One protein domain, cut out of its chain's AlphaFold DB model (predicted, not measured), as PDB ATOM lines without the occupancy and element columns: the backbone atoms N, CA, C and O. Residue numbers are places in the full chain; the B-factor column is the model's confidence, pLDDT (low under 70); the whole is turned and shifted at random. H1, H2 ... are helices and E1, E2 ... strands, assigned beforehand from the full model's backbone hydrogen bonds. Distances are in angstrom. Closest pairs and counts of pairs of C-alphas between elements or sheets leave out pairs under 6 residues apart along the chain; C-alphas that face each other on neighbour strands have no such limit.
ATOM      1  N   TYR A   2     256.663 -47.520  64.731       95.06
ATOM      2  CA  TYR A   2     257.217 -47.995  66.019       95.06
ATOM      3  C   TYR A   2     257.748 -46.873  66.935       95.06
ATOM      4  O   TYR A   2     257.401 -46.821  68.111       95.06
ATOM      5  N   ASN A   3     258.512 -45.916  66.394       96.31
ATOM      6  CA  ASN A   3     259.018 -44.774  67.171       96.31
ATOM      7  C   ASN A   3     257.903 -43.873  67.733       96.31
ATOM      8  O   ASN A   3     258.065 -43.308  68.810       96.31
ATOM      9  N   ILE A   4     256.764 -43.765  67.038       96.25
ATOM     10  CA  ILE A   4     255.592 -43.017  67.521       96.25
ATOM     11  C   ILE A   4     254.983 -43.752  68.720       96.25
ATOM     12  O   ILE A   4     254.795 -43.157  69.776       96.25
ATOM     13  N   LEU A   5     254.738 -45.057  68.577       96.62
ATOM     14  CA  LEU A   5     254.076 -45.880  69.594       96.62
ATOM     15  C   LEU A   5     254.936 -46.131  70.845       96.62
ATOM     16  O   LEU A   5     254.421 -46.155  71.961       96.62
ATOM     17  N   SER A   6     256.251 -46.287  70.680       96.44
ATOM     18  CA  SER A   6     257.205 -46.419  71.795       96.44
ATOM     19  C   SER A   6     257.462 -45.094  72.522       96.44
ATOM     20  O   SER A   6     258.044 -45.083  73.606       96.44
ATOM     21  N   GLY A   7     257.033 -43.970  71.941       95.94
ATOM     22  CA  GLY A   7     257.276 -42.627  72.455       95.94
ATOM     23  C   GLY A   7     258.686 -42.095  72.193       95.94
ATOM     24  O   GLY A   7     259.061 -41.075  72.771       95.94
ATOM     25  N   ALA A   8     259.474 -42.745  71.333       96.25
ATOM     26  CA  ALA A   8     260.767 -42.228  70.880       96.25
ATOM     27  C   ALA A   8     260.611 -40.964  70.011       96.25
ATOM     28  O   ALA A   8     261.444 -40.061  70.064       96.25
ATOM     29  N   THR A   9     259.523 -40.860  69.243       95.94
ATOM     30  CA  THR A   9     259.179 -39.650  68.488       95.94
ATOM     31  C   THR A   9     258.664 -38.565  69.434       95.94
ATOM     32  O   THR A   9     257.609 -38.723  70.046       95.94
ATOM     33  N   LYS A  10     259.387 -37.442  69.533       93.31
ATOM     34  CA  LYS A  10     259.003 -36.285  70.369       93.31
ATOM     35  C   LYS A  10     258.444 -35.106  69.576       93.31
ATOM     36  O   LYS A  10     257.611 -34.369  70.091       93.31
ATOM     37  N   THR A  11     258.879 -34.946  68.331       93.88
ATOM     38  CA  THR A  11     258.453 -33.872  67.428       93.88
ATOM     39  C   THR A  11     257.960 -34.465  66.118       93.88
ATOM     40  O   THR A  11     258.535 -35.436  65.621       93.88
ATOM     41  N   ILE A  12     256.902 -33.883  65.555       93.62
ATOM     42  CA  ILE A  12     256.337 -34.313  64.275       93.62
ATOM     43  C   ILE A  12     256.868 -33.386  63.191       93.62
ATOM     44  O   ILE A  12     256.601 -32.189  63.203       93.62
ATOM     45  N   SER A  13     257.682 -33.930  62.289       86.69
ATOM     46  CA  SER A  13     258.194 -33.161  61.159       86.69
ATOM     47  C   SER A  13     257.077 -32.893  60.146       86.69
ATOM     48  O   SER A  13     256.240 -33.775  59.925       86.69
ATOM     49  N   PRO A  14     257.095 -31.727  59.473       83.12
ATOM     50  CA  PRO A  14     256.207 -31.469  58.354       83.12
ATOM     51  C   PRO A  14     256.331 -32.567  57.302       83.12
ATOM     52  O   PRO A  14     257.408 -33.121  57.073       83.12
ATOM     53  N   ALA A  15     255.223 -32.877  56.637       78.62
ATOM     54  CA  ALA A  15     255.226 -33.914  55.623       78.62
ATOM     55  C   ALA A  15     256.157 -33.536  54.456       78.62
ATOM     56  O   ALA A  15     256.015 -32.461  53.870       78.62
ATOM     57  N   ALA A  16     257.081 -34.426  54.094       74.06
ATOM     58  CA  ALA A  16     258.036 -34.224  53.005       74.06
ATOM     59  C   ALA A  16     257.546 -34.871  51.697       74.06
ATOM     60  O   ALA A  16     257.003 -35.976  51.707       74.06
ATOM     61  N   GLY A  17     257.757 -34.191  50.564       77.62
ATOM     62  CA  GLY A  17     257.350 -34.681  49.243       77.62
ATOM     63  C   GLY A  17     255.842 -34.943  49.134       77.62
ATOM     64  O   GLY A  17     255.027 -34.218  49.709       77.62
ATOM     65  N   THR A  18     255.470 -35.994  48.398       78.94
ATOM     66  CA  THR A  18     254.064 -36.413  48.276       78.94
ATOM     67  C   THR A  18     253.540 -36.992  49.596       78.94
ATOM     68  O   THR A  18     252.377 -36.813  49.943       78.94
ATOM     69  N   GLY A  19     254.387 -37.674  50.373       81.25
ATOM     70  CA  GLY A  19     253.925 -38.439  51.532       81.25
ATOM     71  C   GLY A  19     252.927 -39.536  51.143       81.25
ATOM     72  O   GLY A  19     252.016 -39.815  51.914       81.25
ATOM     73  N   SER A  20     253.053 -40.105  49.934       92.31
ATOM     74  CA  SER A  20     252.173 -41.167  49.428       92.31
ATOM     75  C   SER A  20     252.144 -42.374  50.365       92.31
ATOM     76  O   SER A  20     253.157 -42.740  50.958       92.31
ATOM     77  N   PHE A  21     250.989 -43.023  50.442       94.94
ATOM     78  CA  PHE A  21     250.745 -44.179  51.292       94.94
ATOM     79  C   PHE A  21     250.062 -45.312  50.512       94.94
ATOM     80  O   PHE A  21     249.213 -45.070  49.651       94.94
ATOM     81  N   VAL A  22     250.407 -46.555  50.857       97.75
ATOM     82  CA  VAL A  22     249.702 -47.779  50.459       97.75
ATOM     83  C   VAL A  22     249.895 -48.853  51.534       97.75
ATOM     84  O   VAL A  22     250.954 -48.917  52.162       97.75
ATOM     85  N   ASP A  23     248.881 -49.690  51.753       98.38
ATOM     86  CA  ASP A  23     248.973 -50.834  52.661       98.38
ATOM     87  C   ASP A  23     249.776 -51.982  52.032       98.38
ATOM     88  O   ASP A  23     249.627 -52.302  50.851       98.38
ATOM     89  N   VAL A  24     250.613 -52.649  52.830       98.19
ATOM     90  CA  VAL A  24     251.482 -53.736  52.353       98.19
ATOM     91  C   VAL A  24     250.705 -54.927  51.776       98.19
ATOM     92  O   VAL A  24     251.195 -55.594  50.866       98.19
ATOM     93  N   ARG A  25     249.480 -55.191  52.248       98.50
ATOM     94  CA  ARG A  25     248.632 -56.270  51.714       98.50
ATOM     95  C   ARG A  25     248.082 -55.924  50.340       98.50
ATOM     96  O   ARG A  25     247.952 -56.820  49.512       98.50
ATOM     97  N   ASP A  26     247.814 -54.648  50.080       98.56
ATOM     98  CA  ASP A  26     247.405 -54.200  48.750       98.56
ATOM     99  C   ASP A  26     248.591 -54.284  47.782       98.56
ATOM    100  O   ASP A  26     248.432 -54.748  46.658       98.56
ATOM    101  N   VAL A  27     249.807 -53.948  48.236       98.50
ATOM    102  CA  VAL A  27     251.032 -54.166  47.447       98.50
ATOM    103  C   VAL A  27     251.202 -55.646  47.098       98.50
ATOM    104  O   VAL A  27     251.443 -55.969  45.937       98.50
ATOM    105  N   ALA A  28     251.055 -56.551  48.069       98.56
ATOM    106  CA  ALA A  28     251.154 -57.991  47.829       98.56
ATOM    107  C   ALA A  28     250.085 -58.480  46.838       98.56
ATOM    108  O   ALA A  28     250.409 -59.197  45.893       98.56
ATOM    109  N   TYR A  29     248.838 -58.032  47.008       98.56
ATOM    110  CA  TYR A  29     247.747 -58.326  46.080       98.56
ATOM    111  C   TYR A  29     248.081 -57.886  44.649       98.56
ATOM    112  O   TYR A  29     247.935 -58.675  43.721       98.56
ATOM    113  N   MET A  30     248.590 -56.663  44.464       98.56
ATOM    114  CA  MET A  30     248.950 -56.142  43.140       98.56
ATOM    115  C   MET A  30     250.043 -56.975  42.454       98.56
ATOM    116  O   MET A  30     249.984 -57.167  41.242       98.56
ATOM    117  N   HIS A  31     251.023 -57.491  43.207       98.56
ATOM    118  CA  HIS A  31     252.063 -58.364  42.649       98.56
ATOM    119  C   HIS A  31     251.494 -59.707  42.187       98.56
ATOM    120  O   HIS A  31     251.824 -60.164  41.094       98.56
ATOM    121  N   ILE A  32     250.628 -60.322  42.999       98.56
ATOM    122  CA  ILE A  32     249.957 -61.578  42.641       98.56
ATOM    123  C   ILE A  32     249.087 -61.361  41.401       98.56
ATOM    124  O   ILE A  32     249.212 -62.102  40.431       98.56
ATOM    125  N   TRP A  33     248.288 -60.291  41.383       98.56
ATOM    126  CA  TRP A  33     247.432 -59.967  40.247       98.56
ATOM    127  C   TRP A  33     248.231 -59.791  38.955       98.56
ATOM    128  O   TRP A  33     247.838 -60.329  37.922       98.56
ATOM    129  N   ALA A  34     249.363 -59.081  39.009       98.38
ATOM    130  CA  ALA A  34     250.206 -58.859  37.839       98.38
ATOM    131  C   ALA A  34     250.784 -60.169  37.285       98.38
ATOM    132  O   ALA A  34     250.855 -60.322  36.069       98.38
ATOM    133  N   TYR A  35     251.160 -61.104  38.162       98.19
ATOM    134  CA  TYR A  35     251.613 -62.439  37.772       98.19
ATOM    135  C   TYR A  35     250.487 -63.292  37.169       98.19
ATOM    136  O   TYR A  35     250.719 -64.010  36.200       98.19
ATOM    137  N   GLU A  36     249.278 -63.218  37.727       98.44
ATOM    138  CA  GLU A  36     248.121 -64.007  37.281       98.44
ATOM    139  C   GLU A  36     247.466 -63.476  35.996       98.44
ATOM    140  O   GLU A  36     246.782 -64.240  35.319       98.44
ATOM    141  N   HIS A  37     247.683 -62.201  35.651       98.31
ATOM    142  CA  HIS A  37     247.073 -61.532  34.494       98.31
ATOM    143  C   HIS A  37     248.121 -60.900  33.558       98.31
ATOM    144  O   HIS A  37     248.065 -59.688  33.302       98.31
ATOM    145  N   PRO A  38     249.104 -61.671  33.047       97.94
ATOM    146  CA  PRO A  38     250.148 -61.142  32.168       97.94
ATOM    147  C   PRO A  38     249.577 -60.497  30.900       97.94
ATOM    148  O   PRO A  38     250.151 -59.547  30.382       97.94
ATOM    149  N   GLU A  39     248.410 -60.942  30.427       98.19
ATOM    150  CA  GLU A  39     247.718 -60.368  29.270       98.19
ATOM    151  C   GLU A  39     247.224 -58.932  29.488       98.19
ATOM    152  O   GLU A  39     246.929 -58.232  28.519       98.19
ATOM    153  N   LYS A  40     247.117 -58.494  30.747       97.62
ATOM    154  CA  LYS A  40     246.776 -57.114  31.117       97.62
ATOM    155  C   LYS A  40     247.966 -56.345  31.675       97.62
ATOM    156  O   LYS A  40     248.003 -55.130  31.536       97.62
ATOM    157  N   SER A  41     248.885 -57.031  32.352       97.88
ATOM    158  CA  SER A  41     249.966 -56.397  33.104       97.88
ATOM    159  C   SER A  41     251.265 -56.222  32.314       97.88
ATOM    160  O   SER A  41     252.099 -55.404  32.710       97.88
ATOM    161  N   ASP A  42     251.457 -56.949  31.208       97.88
ATOM    162  CA  ASP A  42     252.661 -56.821  30.386       97.88
ATOM    163  C   ASP A  42     252.781 -55.420  29.765       97.88
ATOM    164  O   ASP A  42     251.818 -54.840  29.265       97.88
ATOM    165  N   GLY A  43     253.984 -54.848  29.835       97.75
ATOM    166  CA  GLY A  43     254.260 -53.473  29.410       97.75
ATOM    167  C   GLY A  43     253.652 -52.375  30.295       97.75
ATOM    168  O   GLY A  43     253.868 -51.192  30.019       97.75
ATOM    169  N   GLU A  44     252.936 -52.729  31.366       98.25
ATOM    170  CA  GLU A  44     252.203 -51.773  32.191       98.25
ATOM    171  C   GLU A  44     252.920 -51.339  33.471       98.25
ATOM    172  O   GLU A  44     253.789 -52.013  34.027       98.25
ATOM    173  N   ARG A  45     252.539 -50.154  33.968       97.88
ATOM    174  CA  ARG A  45     253.018 -49.617  35.251       97.88
ATOM    175  C   ARG A  45     251.848 -49.205  36.130       97.88
ATOM    176  O   ARG A  45     251.225 -48.165  35.918       97.88
ATOM    177  N   TYR A  46     251.598 -49.996  37.167       98.06
ATOM    178  CA  TYR A  46     250.569 -49.724  38.164       98.06
ATOM    179  C   TYR A  46     251.159 -49.053  39.396       98.06
ATOM    180  O   TYR A  46     252.057 -49.586  40.045       98.06
ATOM    181  N   ILE A  47     250.641 -47.875  39.737       97.44
ATOM    182  CA  ILE A  47     251.073 -47.147  40.927       97.44
ATOM    183  C   ILE A  47     250.279 -47.650  42.135       97.44
ATOM    184  O   ILE A  47     249.062 -47.481  42.208       97.44
ATOM    185  N   ALA A  48     250.983 -48.238  43.099       97.25
ATOM    186  CA  ALA A  48     250.430 -48.632  44.389       97.25
ATOM    187  C   ALA A  48     250.307 -47.397  45.296       97.25
ATOM    188  O   ALA A  48     251.251 -47.026  45.992       97.25
ATOM    189  N   CYS A  49     249.168 -46.704  45.238       96.94
ATOM    190  CA  CYS A  49     248.931 -45.495  46.024       96.94
ATOM    191  C   CYS A  49     247.457 -45.386  46.418       96.94
ATOM    192  O   CYS A  49     246.601 -45.153  45.568       96.94
ATOM    193  N   SER A  50     247.186 -45.500  47.719       96.12
ATOM    194  CA  SER A  50     245.858 -45.280  48.301       96.12
ATOM    195  C   SER A  50     245.562 -43.803  48.567       96.12
ATOM    196  O   SER A  50     244.402 -43.436  48.736       96.12
ATOM    197  N   GLY A  51     246.594 -42.968  48.696       93.88
ATOM    198  CA  GLY A  51     246.459 -41.584  49.144       93.88
ATOM    199  C   GLY A  51     247.738 -41.077  49.799       93.88
ATOM    200  O   GLY A  51     248.832 -41.500  49.431       93.88
ATOM    201  N   THR A  52     247.596 -40.182  50.776       93.75
ATOM    202  CA  THR A  52     248.707 -39.650  51.578       93.75
ATOM    203  C   THR A  52     248.690 -40.236  52.995       93.75
ATOM    204  O   THR A  52     247.657 -40.692  53.486       93.75
ATOM    205  N   GLY A  53     249.841 -40.261  53.660       92.88
ATOM    206  CA  GLY A  53     249.995 -40.760  55.026       92.88
ATOM    207  C   GLY A  53     251.066 -39.994  55.798       92.88
ATOM    208  O   GLY A  53     252.072 -40.592  56.185       92.88
ATOM    209  N   PRO A  54     250.899 -38.677  56.011       93.31
ATOM    210  CA  PRO A  54     251.877 -37.891  56.744       93.31
ATOM    211  C   PRO A  54     251.927 -38.290  58.222       93.31
ATOM    212  O   PRO A  54     250.951 -38.781  58.791       93.31
ATOM    213  N   ALA A  55     253.067 -38.036  58.867       94.19
ATOM    214  CA  ALA A  55     253.283 -38.401  60.267       94.19
ATOM    215  C   ALA A  55     252.249 -37.767  61.217       94.19
ATOM    216  O   ALA A  55     251.833 -38.420  62.170       94.19
ATOM    217  N   GLN A  56     251.798 -36.539  60.931       95.56
ATOM    218  CA  GLN A  56     250.747 -35.885  61.715       95.56
ATOM    219  C   GLN A  56     249.417 -36.644  61.631       95.56
ATOM    220  O   GLN A  56     248.828 -36.925  62.667       95.56
ATOM    221  N   ALA A  57     249.001 -37.086  60.438       95.75
ATOM    222  CA  ALA A  57     247.794 -37.899  60.290       95.75
ATOM    223  C   ALA A  57     247.894 -39.208  61.082       95.75
ATOM    224  O   ALA A  57     246.950 -39.586  61.768       95.75
ATOM    225  N   GLN A  58     249.049 -39.884  61.035       96.69
ATOM    226  CA  GLN A  58     249.270 -41.111  61.807       96.69
ATOM    227  C   GLN A  58     249.137 -40.860  63.312       96.69
ATOM    228  O   GLN A  58     248.488 -41.630  64.010       96.69
ATOM    229  N   VAL A  59     249.728 -39.778  63.813       97.38
ATOM    230  CA  VAL A  59     249.620 -39.378  65.219       97.38
ATOM    231  C   VAL A  59     248.178 -39.068  65.604       97.38
ATOM    232  O   VAL A  59     247.706 -39.597  66.609       97.38
ATOM    233  N   ASP A  60     247.467 -38.277  64.803       97.88
ATOM    234  CA  ASP A  60     246.077 -37.905  65.071       97.88
ATOM    235  C   ASP A  60     245.169 -39.144  65.092       97.88
ATOM    236  O   ASP A  60     244.396 -39.318  66.034       97.88
ATOM    237  N   ILE A  61     245.339 -40.066  64.130       98.19
ATOM    238  CA  ILE A  61     244.630 -41.357  64.085       98.19
ATOM    239  C   ILE A  61     244.891 -42.172  65.354       98.19
ATOM    240  O   ILE A  61     243.956 -42.690  65.962       98.19
ATOM    241  N   LEU A  62     246.155 -42.318  65.759       97.94
ATOM    242  CA  LEU A  62     246.503 -43.132  66.923       97.94
ATOM    243  C   LEU A  62     245.985 -42.515  68.219       97.94
ATOM    244  O   LEU A  62     245.511 -43.235  69.095       97.94
ATOM    245  N   ARG A  63     246.062 -41.189  68.356       97.50
ATOM    246  CA  ARG A  63     245.544 -40.492  69.534       97.50
ATOM    247  C   ARG A  63     244.026 -40.586  69.614       97.50
ATOM    248  O   ARG A  63     243.515 -40.831  70.701       97.50
ATOM    249  N   GLU A  64     243.315 -40.445  68.495       97.56
ATOM    250  CA  GLU A  64     241.876 -40.722  68.421       97.56
ATOM    251  C   GLU A  64     241.588 -42.161  68.880       97.56
ATOM    252  O   GLU A  64     240.835 -42.369  69.831       97.56
ATOM    253  N   TYR A  65     242.267 -43.141  68.277       97.56
ATOM    254  CA  TYR A  65     242.077 -44.564  68.551       97.56
ATOM    255  C   TYR A  65     242.309 -44.929  70.024       97.56
ATOM    256  O   TYR A  65     241.445 -45.525  70.669       97.56
ATOM    257  N   PHE A  66     243.455 -44.548  70.593       97.19
ATOM    258  CA  PHE A  66     243.782 -44.888  71.978       97.19
ATOM    259  C   PHE A  66     242.926 -44.122  72.991       97.19
ATOM    260  O   PHE A  66     242.641 -44.662  74.059       97.19
ATOM    261  N   LYS A  67     242.442 -42.921  72.646       96.88
ATOM    262  CA  LYS A  67     241.450 -42.197  73.451       96.88
ATOM    263  C   LYS A  67     240.117 -42.936  73.483       96.88
ATOM    264  O   LYS A  67     239.559 -43.109  74.562       96.88
ATOM    265  N   GLU A  68     239.634 -43.428  72.344       96.44
ATOM    266  CA  GLU A  68     238.407 -44.237  72.285       96.44
ATOM    267  C   GLU A  68     238.547 -45.574  73.033       96.44
ATOM    268  O   GLU A  68     237.570 -46.083  73.581       96.44
ATOM    269  N   LYS A  69     239.764 -46.127  73.118       96.44
ATOM    270  CA  LYS A  69     240.074 -47.336  73.900       96.44
ATOM    271  C   LYS A  69     240.337 -47.086  75.391       96.44
ATOM    272  O   LYS A  69     240.444 -48.059  76.135       96.44
ATOM    273  N   GLY A  70     240.454 -45.831  75.830       97.06
ATOM    274  CA  GLY A  70     240.831 -45.485  77.206       97.06
ATOM    275  C   GLY A  70     242.269 -45.871  77.583       97.06
ATOM    276  O   GLY A  70     242.554 -46.112  78.755       97.06
ATOM    277  N   ASP A  71     243.183 -45.968  76.610       96.56
ATOM    278  CA  ASP A  71     244.587 -46.330  76.843       96.56
ATOM    279  C   ASP A  71     245.449 -45.086  77.113       96.56
ATOM    280  O   ASP A  71     246.215 -44.608  76.271       96.56
ATOM    281  N   GLU A  72     245.331 -44.558  78.332       96.50
ATOM    282  CA  GLU A  72     246.073 -43.373  78.785       96.50
ATOM    283  C   GLU A  72     247.599 -43.553  78.714       96.50
ATOM    284  O   GLU A  72     248.347 -42.593  78.509       96.50
ATOM    285  N   LYS A  73     248.093 -44.794  78.835       94.94
ATOM    286  CA  LYS A  73     249.530 -45.086  78.755       94.94
ATOM    287  C   LYS A  73     250.048 -44.909  77.333       94.94
ATOM    288  O   LYS A  73     251.113 -44.319  77.152       94.94
ATOM    289  N   ALA A  74     249.313 -45.392  76.333       95.19
ATOM    290  CA  ALA A  74     249.649 -45.156  74.934       95.19
ATOM    291  C   ALA A  74     249.559 -43.660  74.588       95.19
ATOM    292  O   ALA A  74     250.482 -43.107  73.984       95.19
ATOM    293  N   LEU A  75     248.507 -42.972  75.048       96.06
ATOM    294  CA  LEU A  75     248.319 -41.534  74.815       96.06
ATOM    295  C   LEU A  75     249.448 -40.669  75.383       96.06
ATOM    296  O   LEU A  75     249.806 -39.666  74.764       96.06
ATOM    297  N   ALA A  76     250.009 -41.049  76.534       96.00
ATOM    298  CA  ALA A  76     251.136 -40.351  77.147       96.00
ATOM    299  C   ALA A  76     252.457 -40.536  76.373       96.00
ATOM    300  O   ALA A  76     253.335 -39.675  76.445       96.00
ATOM    301  N   LYS A  77     252.613 -41.643  75.630       95.81
ATOM    302  CA  LYS A  77     253.800 -41.911  74.798       95.81
ATOM    303  C   LYS A  77     253.748 -41.158  73.464       95.81
ATOM    304  O   LYS A  77     254.782 -40.696  72.985       95.81
ATOM    305  N   ILE A  78     252.565 -41.042  72.865       97.25
ATOM    306  CA  ILE A  78     252.385 -40.504  71.513       97.25
ATOM    307  C   ILE A  78     252.382 -38.970  71.548       97.25
ATOM    308  O   ILE A  78     251.484 -38.358  72.130       97.25
ATOM    309  N   ALA A  79     253.364 -38.343  70.892       96.62
ATOM    310  CA  ALA A  79     253.420 -36.889  70.724       96.62
ATOM    311  C   ALA A  79     252.130 -36.343  70.084       96.62
ATOM    312  O   ALA A  79     251.481 -37.052  69.330       96.62
ATOM    313  N   ILE A  80     251.754 -35.095  70.376       95.88
ATOM    314  CA  ILE A  80     250.533 -34.476  69.820       95.88
ATOM    315  C   ILE A  80     250.803 -33.868  68.436       95.88
ATOM    316  O   ILE A  80     249.997 -34.021  67.524       95.88
ATOM    317  N   GLY A  81     251.945 -33.191  68.270       95.31
ATOM    318  CA  GLY A  81     252.202 -32.376  67.081       95.31
ATOM    319  C   GLY A  81     251.183 -31.235  66.951       95.31
ATOM    320  O   GLY A  81     250.753 -30.682  67.964       95.31
ATOM    321  N   ASN A  82     250.794 -30.920  65.717       95.56
ATOM    322  CA  ASN A  82     249.773 -29.926  65.387       95.56
ATOM    323  C   ASN A  82     248.593 -30.631  64.690       95.56
ATOM    324  O   ASN A  82     248.668 -30.884  63.485       95.56
ATOM    325  N   PRO A  83     247.515 -30.980  65.414       96.06
ATOM    326  CA  PRO A  83     246.443 -31.801  64.859       96.06
ATOM    327  C   PRO A  83     245.839 -31.239  63.565       96.06
ATOM    328  O   PRO A  83     245.495 -30.056  63.485       96.06
ATOM    329  N   GLY A  84     245.715 -32.094  62.549       93.62
ATOM    330  CA  GLY A  84     245.215 -31.739  61.221       93.62
ATOM    331  C   GLY A  84     246.208 -31.002  60.313       93.62
ATOM    332  O   GLY A  84     245.819 -30.538  59.242       93.62
ATOM    333  N   GLU A  85     247.475 -30.848  60.705       92.94
ATOM    334  CA  GLU A  85     248.474 -30.186  59.862       92.94
ATOM    335  C   GLU A  85     248.952 -31.085  58.708       92.94
ATOM    336  O   GLU A  85     249.416 -32.209  58.903       92.94
ATOM    337  N   GLY A  86     248.905 -30.554  57.481       89.31
ATOM    338  CA  GLY A  86     249.526 -31.168  56.304       89.31
ATOM    339  C   GLY A  86     248.713 -32.264  55.605       89.31
ATOM    340  O   GLY A  86     249.263 -32.938  54.733       89.31
ATOM    341  N   PHE A  87     247.433 -32.438  55.951       92.38
ATOM    342  CA  PHE A  87     246.482 -33.321  55.265       92.38
ATOM    343  C   PHE A  87     245.037 -32.806  55.389       92.38
ATOM    344  O   PHE A  87     244.727 -32.013  56.276       92.38
ATOM    345  N   GLY A  88     244.157 -33.240  54.486       92.75
ATOM    346  CA  GLY A  88     242.710 -33.010  54.564       92.75
ATOM    347  C   GLY A  88     241.989 -34.121  55.334       92.75
ATOM    348  O   GLY A  88     242.534 -35.212  55.483       92.75
ATOM    349  N   GLY A  89     240.765 -33.852  55.803       93.75
ATOM    350  CA  GLY A  89     239.928 -34.851  56.487       93.75
ATOM    351  C   GLY A  89     239.978 -34.850  58.013       93.75
ATOM    352  O   GLY A  89     239.319 -35.669  58.654       93.75
ATOM    353  N   TYR A  90     240.737 -33.931  58.612       95.75
ATOM    354  CA  TYR A  90     240.703 -33.692  60.052       95.75
ATOM    355  C   TYR A  90     239.550 -32.751  60.419       95.75
ATOM    356  O   TYR A  90     239.514 -31.591  59.998       95.75
ATOM    357  N   ASN A  91     238.625 -33.230  61.248       95.75
ATOM    358  CA  ASN A  91     237.523 -32.440  61.772       95.75
ATOM    359  C   ASN A  91     237.976 -31.693  63.036       95.75
ATOM    360  O   ASN A  91     238.196 -32.286  64.091       95.75
ATOM    361  N   LYS A  92     238.104 -30.365  62.929       91.50
ATOM    362  CA  LYS A  92     238.587 -29.504  64.024       91.50
ATOM    363  C   LYS A  92     237.597 -29.359  65.179       91.50
ATOM    364  O   LYS A  92     238.027 -29.065  66.288       91.50
ATOM    365  N   GLU A  93     236.305 -29.549  64.928       92.25
ATOM    366  CA  GLU A  93     235.265 -29.442  65.954       92.25
ATOM    367  C   GLU A  93     235.236 -30.693  66.833       92.25
ATOM    368  O   GLU A  93     235.127 -30.602  68.053       92.25
ATOM    369  N   THR A  94     235.375 -31.870  66.216       93.06
ATOM    370  CA  THR A  94     235.329 -33.158  66.924       93.06
ATOM    371  C   THR A  94     236.708 -33.668  67.345       93.06
ATOM    372  O   THR A  94     236.807 -34.512  68.238       93.06
ATOM    373  N   GLY A  95     237.774 -33.167  66.718       90.81
ATOM    374  CA  GLY A  95     239.145 -33.639  66.898       90.81
ATOM    375  C   GLY A  95     239.402 -35.026  66.301       90.81
ATOM    376  O   GLY A  95     240.278 -35.736  66.793       90.81
ATOM    377  N   LYS A  96     238.610 -35.437  65.302       95.25
ATOM    378  CA  LYS A  96     238.683 -36.763  64.671       95.25
ATOM    379  C   LYS A  96     239.238 -36.703  63.254       95.25
ATOM    380  O   LYS A  96     239.032 -35.732  62.529       95.25
ATOM    381  N   VAL A  97     239.884 -37.787  62.842       96.69
ATOM    382  CA  VAL A  97     240.327 -38.015  61.465       96.69
ATOM    383  C   VAL A  97     239.230 -38.782  60.726       96.69
ATOM    384  O   VAL A  97     239.097 -39.995  60.892       96.69
ATOM    385  N   GLU A  98     238.423 -38.089  59.924       94.88
ATOM    386  CA  GLU A  98     237.335 -38.698  59.141       94.88
ATOM    387  C   GLU A  98     237.886 -39.425  57.913       94.88
ATOM    388  O   GLU A  98     237.512 -40.563  57.627       94.88
ATOM    389  N   ASN A  99     238.839 -38.796  57.228       93.44
ATOM    390  CA  ASN A  99     239.655 -39.419  56.199       93.44
ATOM    391  C   ASN A  99     241.062 -38.795  56.180       93.44
ATOM    392  O   ASN A  99     241.347 -37.856  56.920       93.44
ATOM    393  N   VAL A 100     241.964 -39.365  55.380       94.44
ATOM    394  CA  VAL A 100     243.304 -38.803  55.171       94.44
ATOM    395  C   VAL A 100     243.442 -38.439  53.702       94.44
ATOM    396  O   VAL A 100     243.741 -39.286  52.859       94.44
ATOM    397  N   GLU A 101     243.195 -37.170  53.402       92.38
ATOM    398  CA  GLU A 101     243.239 -36.623  52.050       92.38
ATOM    399  C   GLU A 101     244.493 -35.790  51.791       92.38
ATOM    400  O   GLU A 101     245.130 -35.241  52.692       92.38
ATOM    401  N   TRP A 102     244.838 -35.665  50.512       91.50
ATOM    402  CA  TRP A 102     245.894 -34.773  50.052       91.50
ATOM    403  C   TRP A 102     245.583 -33.324  50.418       91.50
ATOM    404  O   TRP A 102     244.514 -32.816  50.075       91.50
ATOM    405  N   ALA A 103     246.543 -32.632  51.033       86.75
ATOM    406  CA  ALA A 103     246.437 -31.189  51.196       86.75
ATOM    407  C   ALA A 103     246.350 -30.500  49.811       86.75
ATOM    408  O   ALA A 103     247.010 -30.963  48.869       86.75
ATOM    409  N   PRO A 104     245.535 -29.438  49.644       80.50
ATOM    410  CA  PRO A 104     245.271 -28.811  48.344       80.50
ATOM    411  C   PRO A 104     246.526 -28.411  47.556       80.50
ATOM    412  O   PRO A 104     246.551 -28.519  46.335       80.50
ATOM    413  N   GLU A 105     247.569 -27.979  48.256       80.00
ATOM    414  CA  GLU A 105     248.829 -27.485  47.706       80.00
ATOM    415  C   GLU A 105     249.826 -28.583  47.300       80.00
ATOM    416  O   GLU A 105     250.917 -28.275  46.818       80.00
ATOM    417  N   ARG A 106     249.488 -29.867  47.493       79.50
ATOM    418  CA  ARG A 106     250.406 -30.986  47.239       79.50
ATOM    419  C   ARG A 106     250.097 -31.739  45.946       79.50
ATOM    420  O   ARG A 106     248.930 -31.982  45.631       79.50
ATOM    421  N   PRO A 107     251.137 -32.193  45.220       85.06
ATOM    422  CA  PRO A 107     250.946 -33.079  44.082       85.06
ATOM    423  C   PRO A 107     250.284 -34.384  44.530       85.06
ATOM    424  O   PRO A 107     250.696 -35.001  45.514       85.06
ATOM    425  N   ARG A 108     249.264 -34.807  43.778       91.19
ATOM    426  CA  ARG A 108     248.487 -36.018  44.049       91.19
ATOM    427  C   ARG A 108     248.995 -37.158  43.185       91.19
ATOM    428  O   ARG A 108     249.079 -37.028  41.966       91.19
ATOM    429  N   VAL A 109     249.299 -38.284  43.817       93.62
ATOM    430  CA  VAL A 109     249.645 -39.520  43.113       93.62
ATOM    431  C   VAL A 109     248.379 -40.361  42.973       93.62
ATOM    432  O   VAL A 109     247.731 -40.657  43.976       93.62
ATOM    433  N   SER A 110     248.020 -40.728  41.741       94.12
ATOM    434  CA  SER A 110     246.817 -41.522  41.463       94.12
ATOM    435  C   SER A 110     247.153 -43.003  41.287       94.12
ATOM    436  O   SER A 110     247.949 -43.372  40.423       94.12
ATOM    437  N   GLY A 111     246.512 -43.846  42.099       96.19
ATOM    438  CA  GLY A 111     246.472 -45.302  41.938       96.19
ATOM    439  C   GLY A 111     245.241 -45.798  41.167       96.19
ATOM    440  O   GLY A 111     245.013 -47.003  41.090       96.19
ATOM    441  N   GLU A 112     244.433 -44.904  40.583       97.44
ATOM    442  CA  GLU A 112     243.123 -45.249  40.001       97.44
ATOM    443  C   GLU A 112     243.215 -46.251  38.848       97.44
ATOM    444  O   GLU A 112     242.300 -47.052  38.654       97.44
ATOM    445  N   LYS A 113     244.325 -46.251  38.092       98.06
ATOM    446  CA  LYS A 113     244.566 -47.269  37.058       98.06
ATOM    447  C   LYS A 113     244.566 -48.676  37.661       98.06
ATOM    448  O   LYS A 113     243.885 -49.552  37.136       98.06
ATOM    449  N   ALA A 114     245.274 -48.870  38.776       97.94
ATOM    450  CA  ALA A 114     245.332 -50.156  39.463       97.94
ATOM    451  C   ALA A 114     243.951 -50.560  39.992       97.94
ATOM    452  O   ALA A 114     243.502 -51.674  39.745       97.94
ATOM    453  N   GLN A 115     243.232 -49.639  40.643       97.88
ATOM    454  CA  GLN A 115     241.885 -49.924  41.157       97.88
ATOM    455  C   GLN A 115     240.923 -50.357  40.052       97.88
ATOM    456  O   GLN A 115     240.205 -51.344  40.208       97.88
ATOM    457  N   ARG A 116     240.927 -49.641  38.922       97.88
ATOM    458  CA  ARG A 116     240.047 -49.932  37.790       97.88
ATOM    459  C   ARG A 116     240.351 -51.287  37.155       97.88
ATOM    460  O   ARG A 116     239.422 -52.021  36.847       97.88
ATOM    461  N   GLU A 117     241.623 -51.601  36.922       97.94
ATOM    462  CA  GLU A 117     242.002 -52.784  36.136       97.94
ATOM    463  C   GLU A 117     242.072 -54.062  36.970       97.94
ATOM    464  O   GLU A 117     241.714 -55.131  36.475       97.94
ATOM    465  N   MET A 118     242.455 -53.943  38.243       98.06
ATOM    466  CA  MET A 118     242.553 -55.080  39.157       98.06
ATOM    467  C   MET A 118     241.281 -55.288  39.988       98.06
ATOM    468  O   MET A 118     241.151 -56.299  40.666       98.06
ATOM    469  N   GLY A 119     240.340 -54.336  39.969       96.88
ATOM    470  CA  GLY A 119     239.110 -54.408  40.763       96.88
ATOM    471  C   GLY A 119     239.340 -54.285  42.272       96.88
ATOM    472  O   GLY A 119     238.479 -54.693  43.053       96.88
ATOM    473  N   LEU A 120     240.486 -53.738  42.702       95.81
ATOM    474  CA  LEU A 120     240.786 -53.566  44.120       95.81
ATOM    475  C   LEU A 120     240.283 -52.232  44.675       95.81
ATOM    476  O   LEU A 120     240.287 -51.189  44.014       95.81
ATOM    477  N   ARG A 121     239.950 -52.255  45.963       96.88
ATOM    478  CA  ARG A 121     239.797 -51.058  46.786       96.88
ATOM    479  C   ARG A 121     240.963 -51.006  47.761       96.88
ATOM    480  O   ARG A 121     241.084 -51.896  48.598       96.88
ATOM    481  N   PHE A 122     241.795 -49.974  47.643       97.62
ATOM    482  CA  PHE A 122     242.890 -49.766  48.582       97.62
ATOM    483  C   PHE A 122     242.363 -49.562  50.006       97.62
ATOM    484  O   PHE A 122     241.342 -48.896  50.216       97.62
ATOM    485  N   ARG A 123     243.085 -50.121  50.974       97.69
ATOM    486  CA  ARG A 123     242.885 -49.885  52.403       97.69
ATOM    487  C   ARG A 123     243.291 -48.465  52.754       97.69
ATOM    488  O   ARG A 123     244.327 -47.970  52.312       97.69
ATOM    489  N   SER A 124     242.489 -47.822  53.592       96.94
ATOM    490  CA  SER A 124     242.752 -46.450  54.008       96.94
ATOM    491  C   SER A 124     243.983 -46.351  54.916       96.94
ATOM    492  O   SER A 124     244.337 -47.276  55.653       96.94
ATOM    493  N   SER A 125     244.599 -45.166  54.926       96.00
ATOM    494  CA  SER A 125     245.686 -44.827  55.858       96.00
ATOM    495  C   SER A 125     245.269 -45.009  57.327       96.00
ATOM    496  O   SER A 125     246.071 -45.463  58.144       96.00
ATOM    497  N   LYS A 126     243.995 -44.738  57.656       97.06
ATOM    498  CA  LYS A 126     243.428 -44.925  59.001       97.06
ATOM    499  C   LYS A 126     243.369 -46.398  59.403       97.06
ATOM    500  O   LYS A 126     243.916 -46.750  60.446       97.06
ATOM    501  N   GLU A 127     242.779 -47.254  58.567       97.25
ATOM    502  CA  GLU A 127     242.700 -48.703  58.817       97.25
ATOM    503  C   GLU A 127     244.095 -49.312  58.983       97.25
ATOM    504  O   GLU A 127     244.381 -49.955  59.992       97.25
ATOM    505  N   SER A 128     245.000 -49.038  58.040       97.94
ATOM    506  CA  SER A 128     246.359 -49.583  58.070       97.94
ATOM    507  C   SER A 128     247.162 -49.111  59.288       97.94
ATOM    508  O   SER A 128     247.882 -49.894  59.908       97.94
ATOM    509  N   THR A 129     247.006 -47.841  59.683       97.81
ATOM    510  CA  THR A 129     247.658 -47.282  60.877       97.81
ATOM    511  C   THR A 129     247.204 -47.988  62.152       97.81
ATOM    512  O   THR A 129     248.047 -48.375  62.964       97.81
ATOM    513  N   ILE A 130     245.893 -48.186  62.322       97.81
ATOM    514  CA  ILE A 130     245.320 -48.843  63.504       97.81
ATOM    515  C   ILE A 130     245.761 -50.305  63.576       97.81
ATOM    516  O   ILE A 130     246.248 -50.756  64.611       97.81
ATOM    517  N   GLU A 131     245.651 -51.042  62.472       98.12
ATOM    518  CA  GLU A 131     246.032 -52.455  62.444       98.12
ATOM    519  C   GLU A 131     247.537 -52.650  62.663       98.12
ATOM    520  O   GLU A 131     247.950 -53.578  63.360       98.12
ATOM    521  N   THR A 132     248.367 -51.734  62.151       97.81
ATOM    522  CA  THR A 132     249.803 -51.729  62.455       97.81
ATOM    523  C   THR A 132     250.055 -51.484  63.945       97.81
ATOM    524  O   THR A 132     250.939 -52.114  64.526       97.81
ATOM    525  N   ALA A 133     249.298 -50.592  64.591       97.06
ATOM    526  CA  ALA A 133     249.448 -50.332  66.022       97.06
ATOM    527  C   ALA A 133     249.070 -51.541  66.885       97.06
ATOM    528  O   ALA A 133     249.803 -51.869  67.817       97.06
ATOM    529  N   GLU A 134     247.985 -52.239  66.542       96.81
ATOM    530  CA  GLU A 134     247.599 -53.484  67.216       96.81
ATOM    531  C   GLU A 134     248.649 -54.584  67.032       96.81
ATOM    532  O   GLU A 134     249.038 -55.233  68.003       96.81
ATOM    533  N   ALA A 135     249.188 -54.746  65.820       96.50
ATOM    534  CA  ALA A 135     250.243 -55.723  65.551       96.50
ATOM    535  C   ALA A 135     251.528 -55.456  66.356       96.50
ATOM    536  O   ALA A 135     252.221 -56.393  66.750       96.50
ATOM    537  N   LEU A 136     251.848 -54.185  66.621       95.81
ATOM    538  CA  LEU A 136     253.032 -53.791  67.388       95.81
ATOM    539  C   LEU A 136     252.817 -53.817  68.906       95.81
ATOM    540  O   LEU A 136     253.788 -53.672  69.643       95.81
ATOM    541  N   LYS A 137     251.589 -54.018  69.397       90.31
ATOM    542  CA  LYS A 137     251.252 -53.908  70.826       90.31
ATOM    543  C   LYS A 137     252.059 -54.840  71.729       90.31
ATOM    544  O   LYS A 137     252.396 -54.460  72.844       90.31
TER     545      LYS A 137
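This is residues 2 to 137 of the 140 residues of an uncharacterized protein of Botryotinia calthae (UniProt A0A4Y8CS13). The model is an elongated body of two lobes: in the larger one the small two-stranded hairpin E1 and E2 packs by E2 on helix H4, with H7 crossing H4 and H5 folded back along it, and H1 near H5; in the smaller and looser one H6 comes with its last residue, Met 118, to residues 30 to 33 of H2, and the short H3 is at the far end of H2. Long stretches without named elements run between the lobes, and a short antiparallel pairing of residues 20 to 21 with 51 to 52 ties two of them together. The printed part has 136 residues, with seven named helices and two named strands in the order H1 H2 H3 H4 H5 E1 E2 H6 H7; the sheet order is E1 - E2, antiparallel, and the class is mostly helix. It is compact, with a radius of gyration of the C-alphas of 16.5 A, and spans 52 by 34 by 25 A.

Strand E1 is residues 88 to 91, 8.9 A, and E2 is residues 96 to 101, 13.4 A. H4, residues 55 to 68, is 20.0 A long and begins at C-alpha 55 at (253.283, -38.401, 60.267). H5 is residues 72 to 77, 8.8 A, and H1 is residues 2 to 5, 5.2 A. H7, residues 125 to 137, is 18.4 A long and ends at C-alpha 137 at (251.252, -53.908, 70.826). H2, residues 24 to 36, is 18.5 A long and begins at C-alpha 24 at (251.482, -53.736, 52.353). H3 is residues 38 to 41, 4.8 A, and H6 is residues 112 to 118, 9.9 A.

E1 and E2 form an antiparallel hairpin at 171 degrees; N 88 and O 101 are 2.9 A apart and N 91 and O 96 2.8 A, within hydrogen-bond range. H4 and E2 have their closest C-alphas, Ile 61 and Val 97, 6.0 A apart. H4 touches H7 at a steep tilt of 66 degrees, the same way, closest at the C-alphas of Ile 61 and Lys 126, 6.3 A. H4, with residues 63 to 67 alone, touches H5 in a helical hairpin at a shallow tilt of 17 degrees, opposite ways; the closest C-alphas, Arg 63 and Leu 75, are 6.1 A apart. H1 only just touches H5, with 3 pairs of C-alphas within 8 A, the closest Leu 5 and Lys 77 at 6.6 A. H2 only just touches H6, with 3 such pairs, at a steep tilt of 53 degrees, the same way; the closest C-alphas are Trp 33 and Met 118, 7.0 A. H2 and H3 touch only at the corner, and only just, with 3 pairs, the closest C-alphas being Ala 34 and Ser 41, 5.3 A. H2 and H7 are apart. Every O i to N i+4 pair is within hydrogen-bond range in H2, H4, H5, H6 and H7; H1 and H3 are too short for such a pair.

The C-alphas farthest apart are those of Glu 39 and Glu 72, 52.4 A. The printed part has no cut. The links H1 to H2 and H3 to H4 are long. The mean pLDDT of the printed part is 94.8, and no printed residue is under 70.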